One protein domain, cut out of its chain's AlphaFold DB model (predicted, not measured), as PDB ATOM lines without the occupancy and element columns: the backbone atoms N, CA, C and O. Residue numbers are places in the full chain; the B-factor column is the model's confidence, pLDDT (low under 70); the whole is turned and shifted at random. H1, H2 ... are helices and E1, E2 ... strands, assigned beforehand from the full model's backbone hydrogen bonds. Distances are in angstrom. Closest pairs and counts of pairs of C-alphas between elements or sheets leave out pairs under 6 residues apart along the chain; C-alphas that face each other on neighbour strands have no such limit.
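This is residues 5 to 119 of the 121 residues of an uncharacterized protein of Shewanella baltica BA175 (UniProt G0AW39). A twisted sheet of six strands curls round one long helix, H3, while a second helix, H2, crosses the opposite face, so that the sheet is the layer between two helices. The long strands E1, E6 and E5 run along the length of the model, and a long loop, residues 14 to 25, lies at one end. The printed part has 115 residues with three named helices and six named strands, in the order E1 H1 E2 H2 E3 E4 E5 E6 H3, of mixed class. The sheet is mixed, in the order E2, E1, E6, E5, E4, E3. The whole is compact, with a radius of gyration of the C-alphas of 14.6 A, yet elongated, spanning 50 by 32 by 25 A.

Find C-alpha 6 at (38.753, 3.889, -15.302); from there E1, residues 6 to 13, runs 23.3 A. After the loop come H1, residues 26 to 29, and E2, residues 30 to 33. H2, residues 36 to 49, begins at C-alpha 36 at (41.795, 7.813, -22.718) and is 19.2 A long. Next read E3, residues 52 to 57, and E4, residues 60 to 64. E5, residues 70 to 78, measures 27.3 A and E6, residues 84 to 92, 27.0 A. H3, residues 102 to 118, runs 24.2 A to C-alpha 118 at (34.046, 4.950, -3.369).

Start with E1 and E6, parallel at 8 degrees, where N 10 and O 88 are 2.8 A apart. Edge strand E2 is antiparallel to E1 at 153 degrees, with N 31 and O 11 at 2.8 A. E3, E4, E5 and E6 form a meander, each strand the antiparallel neighbour of the one before, and successive strands form hairpins. Look there for N 62 and O 55 at 2.9 A, N 72 and O 63 at 2.8 A, and N 89 and O 73 at 2.8 A. H2 is on the sheet at a height of 9.2 A, across the strands, at 63 degrees to E5 on the local plane; its closest C-alphas to E6 are Ala 39 and Thr 88, 6.6 A apart. H3 is on the opposite face; its closest C-alphas to E3 are Gln 107 and Thr 57, 7.3 A apart. H1 only grazes the sheet, with its residues 26 to 29. In H2 and H3 every O i to N i+4 pair is within hydrogen-bond range; H1 is too short for one.

The farthest C-alphas, of Pro 20 and Asn 81, are 50.4 A apart. The printed part has no cut. The link from E1 to H1 is long, with 12 residues. Mean pLDDT of the printed part is 89.1; residue 50 and residues 95 to 99 are under 70.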
ATOM      1  N   THR A   5      41.432   0.785 -16.119       91.38
ATOM      2  CA  THR A   5      40.019   0.422 -16.315       91.38
ATOM      3  C   THR A   5      39.089   1.625 -16.224       91.38
ATOM      4  O   THR A   5      38.000   1.598 -16.783       91.38
ATOM      5  N   HIS A   6      39.525   2.676 -15.528       94.94
ATOM      6  CA  HIS A   6      38.753   3.889 -15.302       94.94
ATOM      7  C   HIS A   6      39.646   5.106 -15.525       94.94
ATOM      8  O   HIS A   6      40.786   5.143 -15.062       94.94
ATOM      9  N   VAL A   7      39.124   6.101 -16.236       96.62
ATOM     10  CA  VAL A   7      39.825   7.348 -16.544       96.62
ATOM     11  C   VAL A   7      38.934   8.513 -16.143       96.62
ATOM     12  O   VAL A   7      37.753   8.529 -16.489       96.62
ATOM     13  N   TYR A   8      39.508   9.491 -15.451       97.62
ATOM     14  CA  TYR A   8      38.841  10.730 -15.064       97.62
ATOM     15  C   TYR A   8      39.726  11.922 -15.418       97.62
ATOM     16  O   TYR A   8      40.840  12.065 -14.924       97.62
ATOM     17  N   ASN A   9      39.232  12.798 -16.280       97.69
ATOM     18  CA  ASN A   9      39.928  14.011 -16.675       97.69
ATOM     19  C   ASN A   9      39.107  15.209 -16.229       97.69
ATOM     20  O   ASN A   9      38.070  15.482 -16.829       97.69
ATOM     21  N   TYR A  10      39.594  15.934 -15.229       97.75
ATOM     22  CA  TYR A  10      38.997  17.184 -14.781       97.75
ATOM     23  C   TYR A  10      39.669  18.366 -15.469       97.75
ATOM     24  O   TYR A  10      40.898  18.411 -15.612       97.75
ATOM     25  N   THR A  11      38.859  19.319 -15.905       96.00
ATOM     26  CA  THR A  11      39.303  20.622 -16.394       96.00
ATOM     27  C   THR A  11      38.506  21.687 -15.679       96.00
ATOM     28  O   THR A  11      37.283  21.639 -15.708       96.00
ATOM     29  N   VAL A  12      39.179  22.653 -15.075       94.31
ATOM     30  CA  VAL A  12      38.525  23.839 -14.521       94.31
ATOM     31  C   VAL A  12      39.017  25.042 -15.292       94.31
ATOM     32  O   VAL A  12      40.218  25.174 -15.536       94.31
ATOM     33  N   ARG A  13      38.090  25.898 -15.714       91.00
ATOM     34  CA  ARG A  13      38.406  27.168 -16.366       91.00
ATOM     35  C   ARG A  13      37.803  28.283 -15.540       91.00
ATOM     36  O   ARG A  13      36.585  28.437 -15.528       91.00
ATOM     37  N   CYS A  14      38.643  29.039 -14.847       86.00
ATOM     38  CA  CYS A  14      38.155  30.216 -14.151       86.00
ATOM     39  C   CYS A  14      37.550  31.196 -15.175       86.00
ATOM     40  O   CYS A  14      38.110  31.366 -16.264       86.00
ATOM     41  N   PRO A  15      36.371  31.769 -14.892       81.81
ATOM     42  CA  PRO A  15      35.713  32.692 -15.806       81.81
ATOM     43  C   PRO A  15      36.545  33.969 -15.984       81.81
ATOM     44  O   PRO A  15      37.027  34.552 -15.021       81.81
ATOM     45  N   HIS A  16      36.643  34.438 -17.228       80.50
ATOM     46  CA  HIS A  16      37.314  35.692 -17.600       80.50
ATOM     47  C   HIS A  16      36.372  36.912 -17.553       80.50
ATOM     48  O   HIS A  16      36.655  37.961 -18.127       80.50
ATOM     49  N   TYR A  17      35.185  36.755 -16.962       76.75
ATOM     50  CA  TYR A  17      34.134  37.768 -16.937       76.75
ATOM     51  C   TYR A  17      33.424  37.771 -15.584       76.75
ATOM     52  O   TYR A  17      33.352  36.750 -14.902       76.75
ATOM     53  N   LYS A  18      32.875  38.930 -15.214       72.38
ATOM     54  CA  LYS A  18      32.021  39.104 -14.035       72.38
ATOM     55  C   LYS A  18      30.611  39.439 -14.524       72.38
ATOM     56  O   LYS A  18      30.455  40.350 -15.334       72.38
ATOM     57  N   ASP A  19      29.607  38.702 -14.060       73.44
ATOM     58  CA  ASP A  19      28.196  39.036 -14.271       73.44
ATOM     59  C   ASP A  19      27.681  39.763 -13.008       73.44
ATOM     60  O   ASP A  19      27.762  39.211 -11.909       73.44
ATOM     61  N   PRO A  20      27.219  41.025 -13.114       71.81
ATOM     62  CA  PRO A  20      26.680  41.770 -11.976       71.81
ATOM     63  C   PRO A  20      25.383  41.183 -11.404       71.81
ATOM     64  O   PRO A  20      25.069  41.437 -10.242       71.81
ATOM     65  N   GLU A  21      24.615  40.451 -12.213       79.75
ATOM     66  CA  GLU A  21      23.308  39.900 -11.844       79.75
ATOM     67  C   GLU A  21      23.408  38.454 -11.338       79.75
ATOM     68  O   GLU A  21      22.601  38.043 -10.502       79.75
ATOM     69  N   HIS A  22      24.422  37.697 -11.774       75.62
ATOM     70  CA  HIS A  22      24.646  36.312 -11.349       75.62
ATOM     71  C   HIS A  22      26.098  36.077 -10.909       75.62
ATOM     72  O   HIS A  22      27.020  36.363 -11.666       75.62
ATOM     73  N   PRO A  23      26.351  35.482  -9.727       70.81
ATOM     74  CA  PRO A  23      27.712  35.143  -9.326       70.81
ATOM     75  C   PRO A  23      28.286  34.064 -10.254       70.81
ATOM     76  O   PRO A  23      27.877  32.900 -10.223       70.81
ATOM     77  N   VAL A  24      29.252  34.456 -11.083       75.69
ATOM     78  CA  VAL A  24      30.026  33.539 -11.924       75.69
ATOM     79  C   VAL A  24      31.173  33.007 -11.079       75.69
ATOM     80  O   VAL A  24      32.011  33.773 -10.619       75.69
ATOM     81  N   THR A  25      31.195  31.698 -10.850       82.31
ATOM     82  CA  THR A  25      32.218  31.037 -10.034       82.31
ATOM     83  C   THR A  25      32.842  29.894 -10.819       82.31
ATOM     84  O   THR A  25      32.190  29.283 -11.671       82.31
ATOM     85  N   TRP A  26      34.094  29.561 -10.512       87.06
ATOM     86  CA  TRP A  26      34.801  28.429 -11.122       87.06
ATOM     87  C   TRP A  26      34.077  27.086 -10.926       87.06
ATOM     88  O   TRP A  26      34.232  26.191 -11.755       87.06
ATOM     89  N   LEU A  27      33.242  26.956  -9.884       88.19
ATOM     90  CA  LEU A  27      32.422  25.767  -9.615       88.19
ATOM     91  C   LEU A  27      31.505  25.414 -10.796       88.19
ATOM     92  O   LEU A  27      31.302  24.240 -11.096       88.19
ATOM     93  N   ASN A  28      31.002  26.422 -11.513       85.69
ATOM     94  CA  ASN A  28      30.135  26.225 -12.678       85.69
ATOM     95  C   ASN A  28      30.915  25.886 -13.963       85.69
ATOM     96  O   ASN A  28      30.315  25.611 -15.000       85.69
ATOM     97  N   HIS A  29      32.247  25.902 -13.899       89.19
ATOM     98  CA  HIS A  29      33.151  25.703 -15.033       89.19
ATOM     99  C   HIS A  29      34.068  24.487 -14.843       89.19
ATOM    100  O   HIS A  29      35.169  24.425 -15.399       89.19
ATOM    101  N   ILE A  30      33.606  23.512 -14.057       93.44
ATOM    102  CA  ILE A  30      34.243  22.206 -13.913       93.44
ATOM    103  C   ILE A  30      33.718  21.280 -15.017       93.44
ATOM    104  O   ILE A  30      32.545  20.915 -15.052       93.44
ATOM    105  N   GLU A  31      34.610  20.848 -15.900       95.38
ATOM    106  CA  GLU A  31      34.344  19.849 -16.930       95.38
ATOM    107  C   GLU A  31      35.020  18.527 -16.565       95.38
ATOM    108  O   GLU A  31      36.199  18.495 -16.205       95.38
ATOM    109  N   MET A  32      34.302  17.414 -16.723       96.44
ATOM    110  CA  MET A  32      34.845  16.072 -16.516       96.44
ATOM    111  C   MET A  32      34.552  15.173 -17.716       96.44
ATOM    112  O   MET A  32      33.435  15.150 -18.232       96.44
ATOM    113  N   ASN A  33      35.553  14.414 -18.159       95.75
ATOM    114  CA  ASN A  33      35.379  13.368 -19.167       95.75
ATOM    115  C   ASN A  33      36.227  12.125 -18.859       95.75
ATOM    116  O   ASN A  33      37.116  12.157 -18.011       95.75
ATOM    117  N   GLN A  34      35.981  11.045 -19.601       96.81
ATOM    118  CA  GLN A  34      36.648   9.748 -19.423       96.81
ATOM    119  C   GLN A  34      37.501   9.345 -20.638       96.81
ATOM    120  O   GLN A  34      37.772   8.167 -20.860       96.81
ATOM    121  N   SER A  35      37.905  10.312 -21.470       97.06
ATOM    122  CA  SER A  35      38.672  10.033 -22.688       97.06
ATOM    123  C   SER A  35      40.093   9.561 -22.367       97.06
ATOM    124  O   SER A  35      40.892  10.294 -21.774       97.06
ATOM    125  N   CYS A  36      40.439   8.354 -22.822       95.38
ATOM    126  CA  CYS A  36      41.795   7.813 -22.718       95.38
ATOM    127  C   CYS A  36      42.811   8.631 -23.527       95.38
ATOM    128  O   CYS A  36      43.951   8.778 -23.098       95.38
ATOM    129  N   GLU A  37      42.404   9.186 -24.671       95.69
ATOM    130  CA  GLU A  37      43.269  10.017 -25.516       95.69
ATOM    131  C   GLU A  37      43.671  11.308 -24.793       95.69
ATOM    132  O   GLU A  37      44.848  11.671 -24.757       95.69
ATOM    133  N   ILE A  38      42.705  11.963 -24.137       94.06
ATOM    134  CA  ILE A  38      42.963  13.168 -23.339       94.06
ATOM    135  C   ILE A  38      43.878  12.839 -22.159       94.06
ATOM    136  O   ILE A  38      44.825  13.581 -21.894       94.06
ATOM    137  N   ALA A  39      43.625  11.725 -21.469       94.44
ATOM    138  CA  ALA A  39      44.443  11.302 -20.338       94.44
ATOM    139  C   ALA A  39      45.889  11.013 -20.759       94.44
ATOM    140  O   ALA A  39      46.821  11.508 -20.127       94.44
ATOM    141  N   LEU A  40      46.078  10.282 -21.862       93.88
ATOM    142  CA  LEU A  40      47.399   9.976 -22.404       93.88
ATOM    143  C   LEU A  40      48.158  11.257 -22.765       93.88
ATOM    144  O   LEU A  40      49.292  11.433 -22.330       93.88
ATOM    145  N   ASN A  41      47.510  12.187 -23.476       93.19
ATOM    146  CA  ASN A  41      48.108  13.479 -23.820       93.19
ATOM    147  C   ASN A  41      48.567  14.249 -22.569       93.19
ATOM    148  O   ASN A  41      49.670  14.794 -22.535       93.19
ATOM    149  N   ARG A  42      47.740  14.263 -21.516       92.38
ATOM    150  CA  ARG A  42      48.053  14.947 -20.254       92.38
ATOM    151  C   ARG A  42      49.187  14.286 -19.484       92.38
ATOM    152  O   ARG A  42      50.013  15.009 -18.942       92.38
ATOM    153  N   ILE A  43      49.263  12.957 -19.462       91.88
ATOM    154  CA  ILE A  43      50.388  12.236 -18.850       91.88
ATOM    155  C   ILE A  43      51.685  12.540 -19.600       91.88
ATOM    156  O   ILE A  43      52.699  12.835 -18.974       91.88
ATOM    157  N   THR A  44      51.662  12.512 -20.934       90.56
ATOM    158  CA  THR A  44      52.835  12.869 -21.741       90.56
ATOM    159  C   THR A  44      53.304  14.281 -21.402       90.56
ATOM    160  O   THR A  44      54.455  14.468 -21.013       90.56
ATOM    161  N   LYS A  45      52.388  15.258 -21.406       86.19
ATOM    162  CA  LYS A  45      52.695  16.632 -20.982       86.19
ATOM    163  C   LYS A  45      53.185  16.711 -19.542       86.19
ATOM    164  O   LYS A  45      54.067  17.507 -19.255       86.19
ATOM    165  N   TRP A  46      52.654  15.889 -18.641       86.88
ATOM    166  CA  TRP A  46      53.116  15.851 -17.261       86.88
ATOM    167  C   TRP A  46      54.587  15.426 -17.161       86.88
ATOM    168  O   TRP A  46      55.351  15.983 -16.375       86.88
ATOM    169  N   HIS A  47      55.018  14.459 -17.963       85.88
ATOM    170  CA  HIS A  47      56.406  14.002 -17.931       85.88
ATOM    171  C   HIS A  47      57.369  14.904 -18.710       85.88
ATOM    172  O   HIS A  47      58.536  14.979 -18.338       85.88
ATOM    173  N   GLU A  48      56.891  15.596 -19.744       85.00
ATOM    174  CA  GLU A  48      57.739  16.414 -20.620       85.00
ATOM    175  C   GLU A  48      57.763  17.904 -20.242       85.00
ATOM    176  O   GLU A  48      58.790  18.552 -20.413       85.00
ATOM    177  N   LEU A  49      56.642  18.457 -19.762       77.69
ATOM    178  CA  LEU A  49      56.367  19.904 -19.715       77.69
ATOM    179  C   LEU A  49      55.531  20.333 -18.490       77.69
ATOM    180  O   LEU A  49      54.785  21.307 -18.549       77.69
ATOM    181  N   SER A  50      55.584  19.597 -17.380       68.38
ATOM    182  CA  SER A  50      54.688  19.848 -16.236       68.38
ATOM    183  C   SER A  50      54.978  21.111 -15.427       68.38
ATOM    184  O   SER A  50      54.170  21.442 -14.561       68.38
ATOM    185  N   GLY A  51      56.093  21.793 -15.688       85.62
ATOM    186  CA  GLY A  51      56.557  22.926 -14.891       85.62
ATOM    187  C   GLY A  51      56.946  22.541 -13.461       85.62
ATOM    188  O   GLY A  51      57.245  21.378 -13.165       85.62
ATOM    189  N   ASP A  52      56.942  23.527 -12.569       91.19
ATOM    190  CA  ASP A  52      57.481  23.404 -11.215       91.19
ATOM    191  C   ASP A  52      56.440  22.941 -10.198       91.19
ATOM    192  O   ASP A  52      55.253  23.271 -10.280       91.19
ATOM    193  N   LYS A  53      56.890  22.202  -9.173       93.31
ATOM    194  CA  LYS A  53      56.042  21.867  -8.018       93.31
ATOM    195  C   LYS A  53      55.565  23.163  -7.360       93.31
ATOM    196  O   LYS A  53      56.374  23.927  -6.847       93.31
ATOM    197  N   SER A  54      54.250  23.357  -7.329       93.56
ATOM    198  CA  SER A  54      53.624  24.500  -6.671       93.56
ATOM    199  C   SER A  54      53.231  24.149  -5.238       93.56
ATOM    200  O   SER A  54      53.686  24.798  -4.302       93.56
ATOM    201  N   PHE A  55      52.457  23.078  -5.053       94.94
ATOM    202  CA  PHE A  55      52.046  22.592  -3.736       94.94
ATOM    203  C   PHE A  55      51.721  21.095  -3.780       94.94
ATOM    204  O   PHE A  55      51.840  20.432  -4.815       94.94
ATOM    205  N   GLU A  56      51.367  20.532  -2.629       95.19
ATOM    206  CA  GLU A  56      50.948  19.142  -2.494       95.19
ATOM    207  C   GLU A  56      49.753  19.063  -1.549       95.19
ATOM    208  O   GLU A  56      49.792  19.634  -0.463       95.19
ATOM    209  N   THR A  57      48.706  18.349  -1.955       93.50
ATOM    210  CA  THR A  57      47.502  18.134  -1.142       93.50
ATOM    211  C   THR A  57      46.995  16.711  -1.338       93.50
ATOM    212  O   THR A  57      47.005  16.200  -2.451       93.50
ATOM    213  N   ASN A  58      46.603  16.020  -0.266       90.12
ATOM    214  CA  ASN A  58      46.079  14.645  -0.313       90.12
ATOM    215  C   ASN A  58      46.927  13.652  -1.139       90.12
ATOM    216  O   ASN A  58      46.378  12.754  -1.772       90.12
ATOM    217  N   LYS A  59      48.264  13.793  -1.101       91.56
ATOM    218  CA  LYS A  59      49.258  13.030  -1.897       91.56
ATOM    219  C   LYS A  59      49.280  13.351  -3.399       91.56
ATOM    220  O   LYS A  59      50.089  12.781  -4.129       91.56
ATOM    221  N   PHE A  60      48.462  14.297  -3.850       95.00
ATOM    222  CA  PHE A  60      48.540  14.876  -5.181       95.00
ATOM    223  C   PHE A  60      49.616  15.950  -5.206       95.00
ATOM    224  O   PHE A  60      49.519  16.975  -4.531       95.00
ATOM    225  N   VAL A  61      50.636  15.732  -6.030       95.00
ATOM    226  CA  VAL A  61      51.598  16.780  -6.371       95.00
ATOM    227  C   VAL A  61      50.955  17.674  -7.420       95.00
ATOM    228  O   VAL A  61      50.550  17.190  -8.480       95.00
ATOM    229  N   VAL A  62      50.881  18.970  -7.139       94.94
ATOM    230  CA  VAL A  62      50.353  19.967  -8.069       94.94
ATOM    231  C   VAL A  62      51.515  20.775  -8.621       94.94
ATOM    232  O   VAL A  62      52.341  21.302  -7.868       94.94
ATOM    233  N   ARG A  63      51.603  20.853  -9.946       94.62
ATOM    234  CA  ARG A  63      52.631  21.624 -10.649       94.62
ATOM    235  C   ARG A  63      52.006  22.807 -11.374       94.62
ATOM    236  O   ARG A  63      50.916  22.663 -11.929       94.62
ATOM    237  N   LYS A  64      52.675  23.962 -11.344       92.19
ATOM    238  CA  LYS A  64      52.305  25.139 -12.140       92.19
ATOM    239  C   LYS A  64      53.105  25.090 -13.439       92.19
ATOM    240  O   LYS A  64      54.325  24.949 -13.391       92.19
ATOM    241  N   ALA A  65      52.434  25.204 -14.582       89.06
ATOM    242  CA  ALA A  65      53.136  25.314 -15.853       89.06
ATOM    243  C   ALA A  65      53.918  26.631 -15.943       89.06
ATOM    244  O   ALA A  65      53.492  27.665 -15.437       89.06
ATOM    245  N   GLU A  66      55.058  26.589 -16.625       84.69
ATOM    246  CA  GLU A  66      55.926  27.760 -16.799       84.69
ATOM    247  C   GLU A  66      55.347  28.781 -17.792       84.69
ATOM    248  O   GLU A  66      55.557  29.980 -17.645       84.69
ATOM    249  N   ASN A  67      54.614  28.302 -18.806       81.88
ATOM    250  CA  ASN A  67      54.209  29.096 -19.974       81.88
ATOM    251  C   ASN A  67      52.705  29.415 -20.032       81.88
ATOM    252  O   ASN A  67      52.243  30.029 -20.991       81.88
ATOM    253  N   GLU A  68      51.925  28.960 -19.055       79.69
ATOM    254  CA  GLU A  68      50.498  29.262 -18.936       79.69
ATOM    255  C   GLU A  68      50.128  29.352 -17.452       79.69
ATOM    256  O   GLU A  68      50.694  28.618 -16.639       79.69
ATOM    257  N   ASP A  69      49.157  30.199 -17.093       86.19
ATOM    258  CA  ASP A  69      48.570  30.228 -15.746       86.19
ATOM    259  C   ASP A  69      47.639  29.031 -15.542       86.19
ATOM    260  O   ASP A  69      46.425  29.132 -15.354       86.19
ATOM    261  N   ALA A  70      48.246  27.850 -15.620       89.56
ATOM    262  CA  ALA A  70      47.581  26.592 -15.421       89.56
ATOM    263  C   ALA A  70      48.326  25.696 -14.437       89.56
ATOM    264  O   ALA A  70      49.558  25.642 -14.384       89.56
ATOM    265  N   TYR A  71      47.532  24.951 -13.682       92.94
ATOM    266  CA  TYR A  71      47.978  23.981 -12.701       92.94
ATOM    267  C   TYR A  71      47.586  22.587 -13.158       92.94
ATOM    268  O   TYR A  71      46.514  22.374 -13.734       92.94
ATOM    269  N   PHE A  72      48.461  21.632 -12.884       93.62
ATOM    270  CA  PHE A  72      48.319  20.254 -13.312       93.62
ATOM    271  C   PHE A  72      48.570  19.312 -12.155       93.62
ATOM    272  O   PHE A  72      49.441  19.546 -11.317       93.62
ATOM    273  N   SER A  73      47.843  18.206 -12.149       95.38
ATOM    274  CA  SER A  73      48.136  17.080 -11.278       95.38
ATOM    275  C   SER A  73      47.640  15.788 -11.911       95.38
ATOM    276  O   SER A  73      46.732  15.796 -12.745       95.38
ATOM    277  N   MET A  74      48.237  14.667 -11.528       95.00
ATOM    278  CA  MET A  74      47.763  13.347 -11.915       95.00
ATOM    279  C   MET A  74      48.066  12.324 -10.828       95.00
ATOM    280  O   MET A  74      49.049  12.451 -10.098       95.00
ATOM    281  N   GLN A  75      47.242  11.285 -10.768       94.94
ATOM    282  CA  GLN A  75      47.459  10.133  -9.901       94.94
ATOM    283  C   GLN A  75      46.824   8.895 -10.522       94.94
ATOM    284  O   GLN A  75      45.900   8.988 -11.333       94.94
ATOM    285  N   SER A  76      47.325   7.732 -10.134       93.56
ATOM    286  CA  SER A  76      46.640   6.469 -10.346       93.56
ATOM    287  C   SER A  76      46.327   5.809  -9.013       93.56
ATOM    288  O   SER A  76      47.116   5.873  -8.070       93.56
ATOM    289  N   ASP A  77      45.179   5.143  -8.960       93.38
ATOM    290  CA  ASP A  77      44.711   4.427  -7.782       93.38
ATOM    291  C   ASP A  77      44.341   2.997  -8.166       93.38
ATOM    292  O   ASP A  77      43.797   2.725  -9.242       93.38
ATOM    293  N   ARG A  78      44.662   2.059  -7.276       92.00
ATOM    294  CA  ARG A  78      44.270   0.661  -7.436       92.00
ATOM    295  C   ARG A  78      42.867   0.467  -6.875       92.00
ATOM    296  O   ARG A  78      42.594   0.869  -5.752       92.00
ATOM    297  N   LEU A  79      42.015  -0.197  -7.646       90.25
ATOM    298  CA  LEU A  79      40.651  -0.565  -7.280       90.25
ATOM    299  C   LEU A  79      40.569  -2.062  -6.933       90.25
ATOM    300  O   LEU A  79      41.520  -2.829  -7.130       90.25
ATOM    301  N   LYS A  80      39.404  -2.500  -6.438       85.31
ATOM    302  CA  LYS A  80      39.100  -3.929  -6.255       85.31
ATOM    303  C   LYS A  80      39.097  -4.672  -7.600       85.31
ATOM    304  O   LYS A  80      38.998  -4.068  -8.665       85.31
ATOM    305  N   ASN A  81      39.199  -6.004  -7.542       84.38
ATOM    306  CA  ASN A  81      39.194  -6.892  -8.716       84.38
ATOM    307  C   ASN A  81      40.257  -6.534  -9.771       84.38
ATOM    308  O   ASN A  81      40.007  -6.624 -10.968       84.38
ATOM    309  N   ASP A  82      41.429  -6.084  -9.315       82.75
ATOM    310  CA  ASP A  82      42.547  -5.639 -10.160       82.75
ATOM    311  C   ASP A  82      42.232  -4.458 -11.098       82.75
ATOM    312  O   ASP A  82      43.023  -4.136 -11.992       82.75
ATOM    313  N   GLY A  83      41.132  -3.742 -10.852       88.56
ATOM    314  CA  GLY A  83      40.842  -2.479 -11.518       88.56
ATOM    315  C   GLY A  83      41.879  -1.410 -11.173       88.56
ATOM    316  O   GLY A  83      42.478  -1.412 -10.099       88.56
ATOM    317  N   HIS A  84      42.111  -0.492 -12.101       93.06
ATOM    318  CA  HIS A  84      42.960   0.681 -11.896       93.06
ATOM    319  C   HIS A  84      42.242   1.923 -12.414       93.06
ATOM    320  O   HIS A  84      41.672   1.899 -13.515       93.06
ATOM    321  N   ALA A  85      42.275   2.987 -11.620       95.06
ATOM    322  CA  ALA A  85      41.818   4.312 -11.992       95.06
ATOM    323  C   ALA A  85      43.015   5.211 -12.301       95.06
ATOM    324  O   ALA A  85      44.069   5.114 -11.672       95.06
ATOM    325  N   LEU A  86      42.834   6.087 -13.277       96.12
ATOM    326  CA  LEU A  86      43.738   7.178 -13.589       96.12
ATOM    327  C   LEU A  86      42.945   8.478 -13.526       96.12
ATOM    328  O   LEU A  86      41.889   8.588 -14.154       96.12
ATOM    329  N   VAL A  87      43.486   9.470 -12.830       97.38
ATOM    330  CA  VAL A  87      42.928  10.816 -12.792       97.38
ATOM    331  C   VAL A  87      43.944  11.844 -13.265       97.38
ATOM    332  O   VAL A  87      45.135  11.756 -12.961       97.38
ATOM    333  N   THR A  88      43.465  12.834 -14.015       97.12
ATOM    334  CA  THR A  88      44.228  14.027 -14.383       97.12
ATOM    335  C   THR A  88      43.422  15.283 -14.068       97.12
ATOM    336  O   THR A  88      42.226  15.355 -14.357       97.12
ATOM    337  N   PHE A  89      44.087  16.294 -13.524       96.31
ATOM    338  CA  PHE A  89      43.523  17.606 -13.234       96.31
ATOM    339  C   PHE A  89      44.262  18.655 -14.057       96.31
ATOM    340  O   PHE A  89      45.495  18.647 -14.119       96.31
ATOM    341  N   LYS A  90      43.505  19.552 -14.691       94.88
ATOM    342  CA  LYS A  90      44.021  20.776 -15.305       94.88
ATOM    343  C   LYS A  90      43.162  21.954 -14.857       94.88
ATOM    344  O   LYS A  90      41.965  21.958 -15.123       94.88
ATOM    345  N   ILE A  91      43.761  22.950 -14.222       93.81
ATOM    346  CA  ILE A  91      43.078  24.172 -13.786       93.81
ATOM    347  C   ILE A  91      43.680  25.323 -14.570       93.81
ATOM    348  O   ILE A  91      44.890  25.486 -14.531       93.81
ATOM    349  N   PHE A  92      42.862  26.096 -15.272       91.50
ATOM    350  CA  PHE A  92      43.250  27.382 -15.838       91.50
ATOM    351  C   PHE A  92      42.760  28.475 -14.897       91.50
ATOM    352  O   PHE A  92      41.553  28.563 -14.641       91.50
ATOM    353  N   LEU A  93      43.689  29.270 -14.377       86.50
ATOM    354  CA  LEU A  93      43.342  30.504 -13.694       86.50
ATOM    355  C   LEU A  93      43.186  31.624 -14.716       86.50
ATOM    356  O   LEU A  93      43.791  31.598 -15.786       86.50
ATOM    357  N   ASP A  94      42.356  32.590 -14.356       80.94
ATOM    358  CA  ASP A  94      42.205  33.843 -15.072       80.94
ATOM    359  C   ASP A  94      42.274  34.967 -14.038       80.94
ATOM    360  O   ASP A  94      41.769  34.804 -12.922       80.94
ATOM    361  N   ASP A  95      42.889  36.089 -14.407       69.94
ATOM    362  CA  ASP A  95      43.089  37.252 -13.533       69.94
ATOM    363  C   ASP A  95      41.766  37.833 -13.005       69.94
ATOM    364  O   ASP A  95      41.748  38.569 -12.023       69.94
ATOM    365  N   CYS A  96      40.636  37.516 -13.642       69.50
ATOM    366  CA  CYS A  96      39.320  37.961 -13.192       69.50
ATOM    367  C   CYS A  96      38.752  37.166 -12.000       69.50
ATOM    368  O   CYS A  96      37.760  37.614 -11.412       69.50
ATOM    369  N   CYS A  97      39.348  36.026 -11.640       66.75
ATOM    370  CA  CYS A  97      38.859  35.119 -10.597       66.75
ATOM    371  C   CYS A  97      39.701  35.247  -9.313       66.75
ATOM    372  O   CYS A  97      40.421  34.332  -8.917       66.75
ATOM    373  N   ASP A  98      39.608  36.410  -8.663       62.50
ATOM    374  CA  ASP A  98      40.332  36.736  -7.418       62.50
ATOM    375  C   ASP A  98      39.957  35.825  -6.226       62.50
ATOM    376  O   ASP A  98      40.671  35.758  -5.227       62.50
ATOM    377  N   ASP A  99      38.816  35.140  -6.315       66.38
ATOM    378  CA  ASP A  99      38.237  34.243  -5.311       66.38
ATOM    379  C   ASP A  99      38.679  32.775  -5.463       66.38
ATOM    380  O   ASP A  99      38.332  31.935  -4.634       66.38
ATOM    381  N   ALA A 100      39.432  32.446  -6.513       70.38
ATOM    382  CA  ALA A 100      39.786  31.077  -6.864       70.38
ATOM    383  C   ALA A 100      41.214  30.716  -6.433       70.38
ATOM    384  O   ALA A 100      42.172  30.873  -7.192       70.38
ATOM    385  N   ALA A 101      41.377  30.157  -5.231       86.62
ATOM    386  CA  ALA A 101      42.649  29.558  -4.838       86.62
ATOM    387  C   ALA A 101      42.824  28.176  -5.510       86.62
ATOM    388  O   ALA A 101      41.979  27.294  -5.324       86.62
ATOM    389  N   PRO A 102      43.929  27.912  -6.242       89.94
ATOM    390  CA  PRO A 102      44.184  26.606  -6.861       89.94
ATOM    391  C   PRO A 102      44.110  25.430  -5.893       89.94
ATOM    392  O   PRO A 102      43.716  24.335  -6.283       89.94
ATOM    393  N   GLU A 103      44.501  25.650  -4.639       92.56
ATOM    394  CA  GLU A 103      44.455  24.639  -3.588       92.56
ATOM    395  C   GLU A 103      43.015  24.273  -3.209       92.56
ATOM    396  O   GLU A 103      42.704  23.088  -3.103       92.56
ATOM    397  N   GLU A 104      42.117  25.257  -3.108       92.44
ATOM    398  CA  GLU A 104      40.690  25.033  -2.839       92.44
ATOM    399  C   GLU A 104      40.007  24.311  -4.004       92.44
ATOM    400  O   GLU A 104      39.275  23.341  -3.791       92.44
ATOM    401  N   ILE A 105      40.306  24.725  -5.241       93.88
ATOM    402  CA  ILE A 105      39.822  24.035  -6.441       93.88
ATOM    403  C   ILE A 105      40.311  22.586  -6.427       93.88
ATOM    404  O   ILE A 105      39.514  21.663  -6.587       93.88
ATOM    405  N   MET A 106      41.610  22.361  -6.217       95.62
ATOM    406  CA  MET A 106      42.170  21.009  -6.190       95.62
ATOM    407  C   MET A 106      41.537  20.149  -5.101       95.62
ATOM    408  O   MET A 106      41.190  19.003  -5.379       95.62
ATOM    409  N   GLN A 107      41.344  20.689  -3.898       95.50
ATOM    410  CA  GLN A 107      40.689  19.979  -2.802       95.50
ATOM    411  C   GLN A 107      39.272  19.542  -3.200       95.50
ATOM    412  O   GLN A 107      38.941  18.362  -3.079       95.50
ATOM    413  N   HIS A 108      38.479  20.453  -3.768       95.56
ATOM    414  CA  HIS A 108      37.129  20.152  -4.245       95.56
ATOM    415  C   HIS A 108      37.114  19.046  -5.315       95.56
ATOM    416  O   HIS A 108      36.313  18.112  -5.251       95.56
ATOM    417  N   LEU A 109      38.025  19.110  -6.292       96.69
ATOM    418  CA  LEU A 109      38.109  18.107  -7.359       96.69
ATOM    419  C   LEU A 109      38.574  16.736  -6.842       96.69
ATOM    420  O   LEU A 109      38.107  15.700  -7.326       96.69
ATOM    421  N   ILE A 110      39.486  16.716  -5.867       96.56
ATOM    422  CA  ILE A 110      39.949  15.482  -5.223       96.56
ATOM    423  C   ILE A 110      38.802  14.834  -4.447       96.56
ATOM    424  O   ILE A 110      38.638  13.617  -4.526       96.56
ATOM    425  N   GLU A 111      37.985  15.620  -3.749       96.88
ATOM    426  CA  GLU A 111      36.806  15.116  -3.041       96.88
ATOM    427  C   GLU A 111      35.788  14.485  -4.002       96.88
ATOM    428  O   GLU A 111      35.349  13.357  -3.761       96.88
ATOM    429  N   ASP A 112      35.464  15.138  -5.128       96.81
ATOM    430  CA  ASP A 112      34.578  14.549  -6.150       96.81
ATOM    431  C   ASP A 112      35.171  13.250  -6.725       96.81
ATOM    432  O   ASP A 112      34.478  12.234  -6.845       96.81
ATOM    433  N   TYR A 113      36.475  13.231  -7.016       96.75
ATOM    434  CA  TYR A 113      37.164  12.028  -7.480       96.75
ATOM    435  C   TYR A 113      37.093  10.882  -6.460       96.75
ATOM    436  O   TYR A 113      36.720   9.765  -6.825       96.75
ATOM    437  N   GLN A 114      37.372  11.148  -5.185       95.19
ATOM    438  CA  GLN A 114      37.291  10.149  -4.118       95.19
ATOM    439  C   GLN A 114      35.868   9.602  -3.957       95.19
ATOM    440  O   GLN A 114      35.684   8.390  -3.842       95.19
ATOM    441  N   GLN A 115      34.847  10.463  -4.030       95.62
ATOM    442  CA  GLN A 115      33.448  10.027  -3.995       95.62
ATOM    443  C   GLN A 115      33.080   9.132  -5.186       95.62
ATOM    444  O   GLN A 115      32.246   8.233  -5.047       95.62
ATOM    445  N   ARG A 116      33.679   9.351  -6.364       94.44
ATOM    446  CA  ARG A 116      33.497   8.460  -7.522       94.44
ATOM    447  C   ARG A 116      34.179   7.120  -7.310       94.44
ATOM    448  O   ARG A 116      33.555   6.103  -7.603       94.44
ATOM    449  N   LEU A 117      35.404   7.111  -6.789       93.38
ATOM    450  CA  LEU A 117      36.107   5.866  -6.481       93.38
ATOM    451  C   LEU A 117      35.338   5.025  -5.464       93.38
ATOM    452  O   LEU A 117      35.138   3.840  -5.701       93.38
ATOM    453  N   ALA A 118      34.815   5.642  -4.403       93.06
ATOM    454  CA  ALA A 118      34.046   4.950  -3.369       93.06
ATOM    455  C   ALA A 118      32.778   4.246  -3.900       93.06
ATOM    456  O   ALA A 118      32.292   3.308  -3.281       93.06
ATOM    457  N   LYS A 119      32.232   4.672  -5.050       91.44
ATOM    458  CA  LYS A 119      31.092   4.004  -5.714       91.44
ATOM    459  C   LYS A 119      31.499   2.773  -6.531       91.44
ATOM    460  O   LYS A 119      30.627   2.022  -6.959       91.44
TER     461      LYS A 119